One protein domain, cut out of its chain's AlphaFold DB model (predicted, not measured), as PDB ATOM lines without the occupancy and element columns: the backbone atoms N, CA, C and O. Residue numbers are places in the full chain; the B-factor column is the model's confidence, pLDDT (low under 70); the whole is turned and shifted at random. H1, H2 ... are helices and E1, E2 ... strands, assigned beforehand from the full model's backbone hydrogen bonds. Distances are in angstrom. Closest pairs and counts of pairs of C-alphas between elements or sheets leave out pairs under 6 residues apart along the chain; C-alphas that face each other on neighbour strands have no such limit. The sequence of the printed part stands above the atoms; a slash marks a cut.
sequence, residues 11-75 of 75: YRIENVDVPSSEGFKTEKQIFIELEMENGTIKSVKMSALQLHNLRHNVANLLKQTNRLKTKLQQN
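This is residues 11 to 75 of the 75 residues of an uncharacterized protein of Cinara cedri (UniProt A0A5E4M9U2). A narrow, strongly twisted ribbon of three strands runs straight into one long helix, H1, which sticks out as an arm from residue 55 on. E1, E2 and E3, in that order, form a meander, each the antiparallel neighbour of the one before. The 65 printed residues, mixed in class, are extended: radius of gyration of the C-alphas 17.9 A, spans 58 by 33 by 16 A.

E1, residues 11 to 20, and E2, residues 23 to 35, form a hairpin; N 14 and O 29 are 2.9 A apart. E2 bends by 62 degrees at residue 26. E2 and E3, residues 41 to 47, form another hairpin; N 32 and O 44 are 2.9 A apart. H1, residues 48 to 73, is on one face of the sheet, giving two layers; the closest C-alphas of E2 and H1, Gln 29 and Ala 48, are 6.8 A apart. In H1 every O i to N i+4 pair is within hydrogen-bond range.

E1, 25.1 A long, begins at C-alpha 11 (43.895, -25.796, 30.483). E2 measures 34.4 A and E3 19.8 A. H1, 37.8 A, ends at C-alpha 73 (33.736, 6.549, 13.159).

The C-alphas farthest apart, Gly 23 and Asn 75, are 58.9 A apart. The printed part has no cut, its three links are tight, and residue 75 is under pLDDT 70.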
ATOM      1  N   TYR A  11      44.846 -24.805  30.964       89.88
ATOM      2  CA  TYR A  11      43.895 -25.796  30.483       89.88
ATOM      3  C   TYR A  11      44.513 -27.186  30.568       89.88
ATOM      4  O   TYR A  11      45.733 -27.349  30.492       89.88
ATOM      5  N   ARG A  12      43.661 -28.201  30.680       92.69
ATOM      6  CA  ARG A  12      44.067 -29.603  30.558       92.69
ATOM      7  C   ARG A  12      43.089 -30.372  29.688       92.69
ATOM      8  O   ARG A  12      41.929 -29.989  29.546       92.69
ATOM      9  N   ILE A  13      43.585 -31.437  29.071       93.00
ATOM     10  CA  ILE A  13      42.804 -32.312  28.203       93.00
ATOM     11  C   ILE A  13      42.822 -33.695  28.827       93.00
ATOM     12  O   ILE A  13      43.893 -34.256  29.051       93.00
ATOM     13  N   GLU A  14      41.644 -34.242  29.083       94.19
ATOM     14  CA  GLU A  14      41.485 -35.536  29.736       94.19
ATOM     15  C   GLU A  14      40.515 -36.412  28.950       94.19
ATOM     16  O   GLU A  14      39.606 -35.920  28.278       94.19
ATOM     17  N   ASN A  15      40.708 -37.724  29.044       93.69
ATOM     18  CA  ASN A  15      39.729 -38.698  28.587       93.69
ATOM     19  C   ASN A  15      38.665 -38.843  29.675       93.69
ATOM     20  O   ASN A  15      38.993 -39.162  30.814       93.69
ATOM     21  N   VAL A  16      37.408 -38.598  29.326       92.19
ATOM     22  CA  VAL A  16      36.290 -38.670  30.264       92.19
ATOM     23  C   VAL A  16      35.210 -39.553  29.678       92.19
ATOM     24  O   VAL A  16      34.812 -39.371  28.526       92.19
ATOM     25  N   ASP A  17      34.701 -40.462  30.494       92.19
ATOM     26  CA  ASP A  17      33.555 -41.273  30.121       92.19
ATOM     27  C   ASP A  17      32.292 -40.413  30.143       92.19
ATOM     28  O   ASP A  17      31.930 -39.798  31.150       92.19
ATOM     29  N   VAL A  18      31.642 -40.327  28.989       88.00
ATOM     30  CA  VAL A  18      30.395 -39.596  28.794       88.00
ATOM     31  C   VAL A  18      29.268 -40.572  28.450       88.00
ATOM     32  O   VAL A  18      29.486 -41.513  27.682       88.00
ATOM     33  N   PRO A  19      28.060 -40.377  29.007       89.38
ATOM     34  CA  PRO A  19      26.907 -41.198  28.661       89.38
ATOM     35  C   PRO A  19      26.538 -41.042  27.182       89.38
ATOM     36  O   PRO A  19      26.497 -39.929  26.658       89.38
ATOM     37  N   SER A  20      26.216 -42.154  26.530       87.69
ATOM     38  CA  SER A  20      25.701 -42.216  25.163       87.69
ATOM     39  C   SER A  20      24.568 -43.241  25.068       87.69
ATOM     40  O   SER A  20      24.319 -43.998  26.008       87.69
ATOM     41  N   SER A  21      23.880 -43.288  23.925       87.25
ATOM     42  CA  SER A  21      22.806 -44.256  23.669       87.25
ATOM     43  C   SER A  21      23.271 -45.717  23.692       87.25
ATOM     44  O   SER A  21      22.450 -46.602  23.906       87.25
ATOM     45  N   GLU A  22      24.566 -45.974  23.493       90.25
ATOM     46  CA  GLU A  22      25.168 -47.316  23.460       90.25
ATOM     47  C   GLU A  22      25.943 -47.654  24.750       90.25
ATOM     48  O   GLU A  22      26.643 -48.661  24.815       90.25
ATOM     49  N   GLY A  23      25.826 -46.819  25.792       89.50
ATOM     50  CA  GLY A  23      26.586 -46.940  27.039       89.50
ATOM     51  C   GLY A  23      27.566 -45.786  27.237       89.50
ATOM     52  O   GLY A  23      27.370 -44.693  26.705       89.50
ATOM     53  N   PHE A  24      28.615 -45.990  28.030       89.75
ATOM     54  CA  PHE A  24      29.636 -44.960  28.221       89.75
ATOM     55  C   PHE A  24      30.621 -44.961  27.058       89.75
ATOM     56  O   PHE A  24      31.128 -46.008  26.657       89.75
ATOM     57  N   LYS A  25      30.914 -43.772  26.537       91.56
ATOM     58  CA  LYS A  25      31.960 -43.555  25.544       91.56
ATOM     59  C   LYS A  25      33.040 -42.680  26.155       91.56
ATOM     60  O   LYS A  25      32.738 -41.637  26.728       91.56
ATOM     61  N   THR A  26      34.297 -43.056  25.978       91.62
ATOM     62  CA  THR A  26      35.415 -42.205  26.372       91.62
ATOM     63  C   THR A  26      35.612 -41.097  25.337       91.62
ATOM     64  O   THR A  26      35.856 -41.359  24.157       91.62
ATOM     65  N   GLU A  27      35.526 -39.841  25.772       90.81
ATOM     66  CA  GLU A  27      35.765 -38.672  24.927       90.81
ATOM     67  C   GLU A  27      36.835 -37.757  25.514       90.81
ATOM     68  O   GLU A  27      36.915 -37.556  26.725       90.81
ATOM     69  N   LYS A  28      37.633 -37.140  24.637       92.50
ATOM     70  CA  LYS A  28      38.550 -36.076  25.045       92.50
ATOM     71  C   LYS A  28      37.755 -34.827  25.404       92.50
ATOM     72  O   LYS A  28      37.074 -34.245  24.556       92.50
ATOM     73  N   GLN A  29      37.881 -34.408  26.651       94.19
ATOM     74  CA  GLN A  29      37.266 -33.214  27.205       94.19
ATOM     75  C   GLN A  29      38.356 -32.224  27.597       94.19
ATOM     76  O   GLN A  29      39.436 -32.594  28.055       94.19
ATOM     77  N   ILE A  30      38.062 -30.952  27.380       93.56
ATOM     78  CA  ILE A  30      38.945 -29.830  27.656       93.56
ATOM     79  C   ILE A  30      38.404 -29.155  28.906       93.56
ATOM     80  O   ILE A  30      37.232 -28.779  28.958       93.56
ATOM     81  N   PHE A  31      39.261 -29.019  29.907       93.50
ATOM     82  CA  PHE A  31      38.971 -28.334  31.155       93.50
ATOM     83  C   PHE A  31      39.734 -27.019  31.161       93.50
ATOM     84  O   PHE A  31      40.957 -27.010  31.019       93.50
ATOM     85  N   ILE A  32      39.001 -25.920  31.283       91.12
ATOM     86  CA  ILE A  32      39.538 -24.561  31.284       91.12
ATOM     87  C   ILE A  32      39.244 -23.945  32.643       91.12
ATOM     88  O   ILE A  32      38.085 -23.880  33.053       91.12
ATOM     89  N   GLU A  33      40.282 -23.483  33.329       90.25
ATOM     90  CA  GLU A  33      40.141 -22.792  34.607       90.25
ATOM     91  C   GLU A  33      39.975 -21.288  34.365       90.25
ATOM     92  O   GLU A  33      40.786 -20.653  33.691       90.25
ATOM     93  N   LEU A  34      38.888 -20.727  34.890       87.75
ATOM     94  CA  LEU A  34      38.527 -19.320  34.774       87.75
ATOM     95  C   LEU A  34      38.590 -18.665  36.151       87.75
ATOM     96  O   LEU A  34      37.854 -19.052  37.059       87.75
ATOM     97  N   GLU A  35      39.440 -17.650  36.288       86.62
ATOM     98  CA  GLU A  35      39.501 -16.802  37.478       86.62
ATOM     99  C   GLU A  35      38.410 -15.722  37.399       86.62
ATOM    100  O   GLU A  35      38.297 -14.974  36.421       86.62
ATOM    101  N   MET A  36      37.575 -15.664  38.431       84.44
ATOM    102  CA  MET A  36      36.532 -14.656  38.594       84.44
ATOM    103  C   MET A  36      37.061 -13.413  39.324       84.44
ATOM    104  O   MET A  36      38.087 -13.462  39.997       84.44
ATOM    105  N   GLU A  37      36.324 -12.300  39.253       83.44
ATOM    106  CA  GLU A  37      36.661 -11.048  39.964       83.44
ATOM    107  C   GLU A  37      36.867 -11.203  41.474       83.44
ATOM    108  O   GLU A  37      37.708 -10.526  42.056       83.44
ATOM    109  N   ASN A  38      36.139 -12.117  42.109       86.19
ATOM    110  CA  ASN A  38      36.257 -12.396  43.540       86.19
ATOM    111  C   ASN A  38      37.409 -13.360  43.892       86.19
ATOM    112  O   ASN A  38      37.485 -13.810  45.034       86.19
ATOM    113  N   GLY A  39      38.269 -13.710  42.929       82.56
ATOM    114  CA  GLY A  39      39.384 -14.644  43.106       82.56
ATOM    115  C   GLY A  39      38.991 -16.124  43.068       82.56
ATOM    116  O   GLY A  39      39.860 -16.987  43.174       82.56
ATOM    117  N   THR A  40      37.707 -16.451  42.895       87.19
ATOM    118  CA  THR A  40      37.257 -17.842  42.759       87.19
ATOM    119  C   THR A  40      37.659 -18.406  41.400       87.19
ATOM    120  O   THR A  40      37.459 -17.768  40.366       87.19
ATOM    121  N   ILE A  41      38.156 -19.643  41.393       86.62
ATOM    122  CA  ILE A  41      38.444 -20.392  40.168       86.62
ATOM    123  C   ILE A  41      37.242 -21.279  39.835       86.62
ATOM    124  O   ILE A  41      36.808 -22.092  40.653       86.62
ATOM    125  N   LYS A  42      36.710 -21.148  38.617       86.69
ATOM    126  CA  LYS A  42      35.696 -22.049  38.057       86.69
ATOM    127  C   LYS A  42      36.299 -22.882  36.935       86.69
ATOM    128  O   LYS A  42      36.930 -22.345  36.034       86.69
ATOM    129  N   SER A  43      36.049 -24.186  36.949       88.50
ATOM    130  CA  SER A  43      36.440 -25.077  35.855       88.50
ATOM    131  C   SER A  43      35.288 -25.245  34.868       88.50
ATOM    132  O   SER A  43      34.209 -25.707  35.238       88.50
ATOM    133  N   VAL A  44      35.529 -24.932  33.598       90.75
ATOM    134  CA  VAL A  44      34.601 -25.196  32.495       90.75
ATOM    135  C   VAL A  44      35.054 -26.441  31.750       90.75
ATOM    136  O   VAL A  44      36.175 -26.496  31.252       90.75
ATOM    137  N   LYS A  45      34.165 -27.431  31.652       92.75
ATOM    138  CA  LYS A  45      34.360 -28.652  30.863       92.75
ATOM    139  C   LYS A  45      33.683 -28.495  29.503       92.75
ATOM    140  O   LYS A  45      32.509 -28.136  29.451       92.75
ATOM    141  N   MET A  46      34.393 -28.801  28.420       93.19
ATOM    142  CA  MET A  46      33.833 -28.779  27.067       93.19
ATOM    143  C   MET A  46      34.465 -29.817  26.140       93.19
ATOM    144  O   MET A  46      35.654 -30.117  26.234       93.19
ATOM    145  N   SER A  47      33.686 -30.313  25.182       92.75
ATOM    146  CA  SER A  47      34.200 -31.154  24.102       92.75
ATOM    147  C   SER A  47      34.954 -30.325  23.057       92.75
ATOM    148  O   SER A  47      34.782 -29.107  22.944       92.75
ATOM    149  N   ALA A  48      35.757 -30.991  22.222       89.44
ATOM    150  CA  ALA A  48      36.450 -30.334  21.110       89.44
ATOM    151  C   ALA A  48      35.482 -29.635  20.133       89.44
ATOM    152  O   ALA A  48      35.775 -28.544  19.642       89.44
ATOM    153  N   LEU A  49      34.306 -30.228  19.886       91.19
ATOM    154  CA  LEU A  49      33.267 -29.632  19.044       91.19
ATOM    155  C   LEU A  49      32.695 -28.358  19.677       91.19
ATOM    156  O   LEU A  49      32.541 -27.342  19.000       91.19
ATOM    157  N   GLN A  50      32.416 -28.389  20.982       93.31
ATOM    158  CA  GLN A  50      31.930 -27.214  21.706       93.31
ATOM    159  C   GLN A  50      32.960 -26.078  21.684       93.31
ATOM    160  O   GLN A  50      32.591 -24.937  21.404       93.31
ATOM    161  N   LEU A  51      34.248 -26.383  21.884       90.81
ATOM    162  CA  LEU A  51      35.318 -25.388  21.779       90.81
ATOM    163  C   LEU A  51      35.422 -24.803  20.361       90.81
ATOM    164  O   LEU A  51      35.568 -23.590  20.196       90.81
ATOM    165  N   HIS A  52      35.319 -25.644  19.329       92.56
ATOM    166  CA  HIS A  52      35.328 -25.191  17.940       92.56
ATOM    167  C   HIS A  52      34.184 -24.205  17.657       92.56
ATOM    168  O   HIS A  52      34.416 -23.133  17.090       92.56
ATOM    169  N   ASN A  53      32.973 -24.543  18.099       95.50
ATOM    170  CA  ASN A  53      31.792 -23.698  17.938       95.50
ATOM    171  C   ASN A  53      31.933 -22.378  18.704       95.50
ATOM    172  O   ASN A  53      31.627 -21.316  18.162       95.50
ATOM    173  N   LEU A  54      32.467 -22.416  19.930       92.38
ATOM    174  CA  LEU A  54      32.745 -21.214  20.714       92.38
ATOM    175  C   LEU A  54      33.718 -20.282  19.981       92.38
ATOM    176  O   LEU A  54      33.433 -19.095  19.827       92.38
ATOM    177  N   ARG A  55      34.828 -20.820  19.459       92.44
ATOM    178  CA  ARG A  55      35.804 -20.054  18.669       92.44
ATOM    179  C   ARG A  55      35.147 -19.384  17.461       92.44
ATOM    180  O   ARG A  55      35.408 -18.213  17.194       92.44
ATOM    181  N   HIS A  56      34.302 -20.116  16.736       96.75
ATOM    182  CA  HIS A  56      33.584 -19.583  15.578       96.75
ATOM    183  C   HIS A  56      32.647 -18.429  15.967       96.75
ATOM    184  O   HIS A  56      32.673 -17.367  15.344       96.75
ATOM    185  N   ASN A  57      31.874 -18.603  17.040       96.25
ATOM    186  CA  ASN A  57      30.943 -17.588  17.526       96.25
ATOM    187  C   ASN A  57      31.668 -16.317  17.985       96.25
ATOM    188  O   ASN A  57      31.268 -15.216  17.607       96.25
ATOM    189  N   VAL A  58      32.775 -16.453  18.723       94.44
ATOM    190  CA  VAL A  58      33.601 -15.310  19.149       94.44
ATOM    191  C   VAL A  58      34.184 -14.570  17.942       94.44
ATOM    192  O   VAL A  58      34.124 -13.342  17.895       94.44
ATOM    193  N   ALA A  59      34.683 -15.282  16.927       95.62
ATOM    194  CA  ALA A  59      35.193 -14.655  15.706       95.62
ATOM    195  C   ALA A  59      34.107 -13.854  14.961       95.62
ATOM    196  O   ALA A  59      34.360 -12.739  14.494       95.62
ATOM    197  N   ASN A  60      32.885 -14.387  14.885       97.56
ATOM    198  CA  ASN A  60      31.753 -13.688  14.278       97.56
ATOM    199  C   ASN A  60      31.356 -12.438  15.071       97.56
ATOM    200  O   ASN A  60      31.143 -11.387  14.463       97.56
ATOM    201  N   LEU A  61      31.308 -12.530  16.402       96.88
ATOM    202  CA  LEU A  61      31.036 -11.385  17.272       96.88
ATOM    203  C   LEU A  61      32.085 -10.287  17.076       96.88
ATOM    204  O   LEU A  61      31.724  -9.151  16.786       96.88
ATOM    205  N   LEU A  62      33.377 -10.630  17.099       95.56
ATOM    206  CA  LEU A  62      34.464  -9.676  16.844       95.56
ATOM    207  C   LEU A  62      34.317  -8.985  15.483       95.56
ATOM    208  O   LEU A  62      34.471  -7.766  15.372       95.56
ATOM    209  N   LYS A  63      33.966  -9.742  14.439       96.69
ATOM    210  CA  LYS A  63      33.716  -9.191  13.101       96.69
ATOM    211  C   LYS A  63      32.549  -8.200  13.102       96.69
ATOM    212  O   LYS A  63      32.633  -7.160  12.449       96.69
ATOM    213  N   GLN A  64      31.462  -8.513  13.806       96.50
ATOM    214  CA  GLN A  64      30.299  -7.632  13.928       96.50
ATOM    215  C   GLN A  64      30.633  -6.362  14.718       96.50
ATOM    216  O   GLN A  64      30.326  -5.265  14.249       96.50
ATOM    217  N   THR A  65      31.331  -6.486  15.849       95.94
ATOM    218  CA  THR A  65      31.769  -5.348  16.669       95.94
ATOM    219  C   THR A  65      32.701  -4.421  15.892       95.94
ATOM    220  O   THR A  65      32.508  -3.208  15.909       95.94
ATOM    221  N   ASN A  66      33.659  -4.966  15.136       94.69
ATOM    222  CA  ASN A  66      34.558  -4.162  14.305       94.69
ATOM    223  C   ASN A  66      33.801  -3.395  13.214       94.69
ATOM    224  O   ASN A  66      34.044  -2.207  13.021       94.69
ATOM    225  N   ARG A  67      32.834  -4.038  12.547       94.81
ATOM    226  CA  ARG A  67      31.971  -3.361  11.563       94.81
ATOM    227  C   ARG A  67      31.177  -2.219  12.189       94.81
ATOM    228  O   ARG A  67      31.051  -1.167  11.571       94.81
ATOM    229  N   LEU A  68      30.638  -2.426  13.390       96.50
ATOM    230  CA  LEU A  68      29.909  -1.385  14.111       96.50
ATOM    231  C   LEU A  68      30.830  -0.212  14.469       96.50
ATOM    232  O   LEU A  68      30.474   0.931  14.210       96.50
ATOM    233  N   LYS A  69      32.036  -0.496  14.976       95.44
ATOM    234  CA  LYS A  69      33.050   0.521  15.281       95.44
ATOM    235  C   LYS A  69      33.389   1.371  14.055       95.44
ATOM    236  O   LYS A  69      33.384   2.591  14.159       95.44
ATOM    237  N   THR A  70      33.626   0.750  12.899       93.94
ATOM    238  CA  THR A  70      33.908   1.480  11.653       93.94
ATOM    239  C   THR A  70      32.752   2.394  11.254       93.94
ATOM    240  O   THR A  70      32.993   3.545  10.912       93.94
ATOM    241  N   LYS A  71      31.501   1.923  11.351       94.94
ATOM    242  CA  LYS A  71      30.321   2.750  11.050       94.94
ATOM    243  C   LYS A  71      30.188   3.950  11.987       94.94
ATOM    244  O   LYS A  71      29.813   5.021  11.538       94.94
ATOM    245  N   LEU A  72      30.500   3.777  13.272       94.62
ATOM    246  CA  LEU A  72      30.437   4.858  14.262       94.62
ATOM    247  C   LEU A  72      31.518   5.929  14.064       94.62
ATOM    248  O   LEU A  72      31.313   7.051  14.491       94.62
ATOM    249  N   GLN A  73      32.651   5.597  13.442       90.38
ATOM    250  CA  GLN A  73      33.736   6.549  13.159       90.38
ATOM    251  C   GLN A  73      33.535   7.339  11.857       90.38
ATOM    252  O   GLN A  73      34.287   8.271  11.589       90.38
ATOM    253  N   GLN A  74      32.587   6.918  11.016       83.06
ATOM    254  CA  GLN A  74      32.268   7.549   9.731       83.06
ATOM    255  C   GLN A  74      31.141   8.590   9.834       83.06
ATOM    256  O   GLN A  74      30.863   9.261   8.843       83.06
ATOM    257  N   ASN A  75      30.517   8.708  11.009       61.22
ATOM    258  CA  ASN A  75      29.523   9.720  11.366       61.22
ATOM    259  C   ASN A  75      30.130  10.708  12.364       61.22
ATOM    260  O   ASN A  75      29.627  11.849  12.411       61.22
TER     261      ASN A  75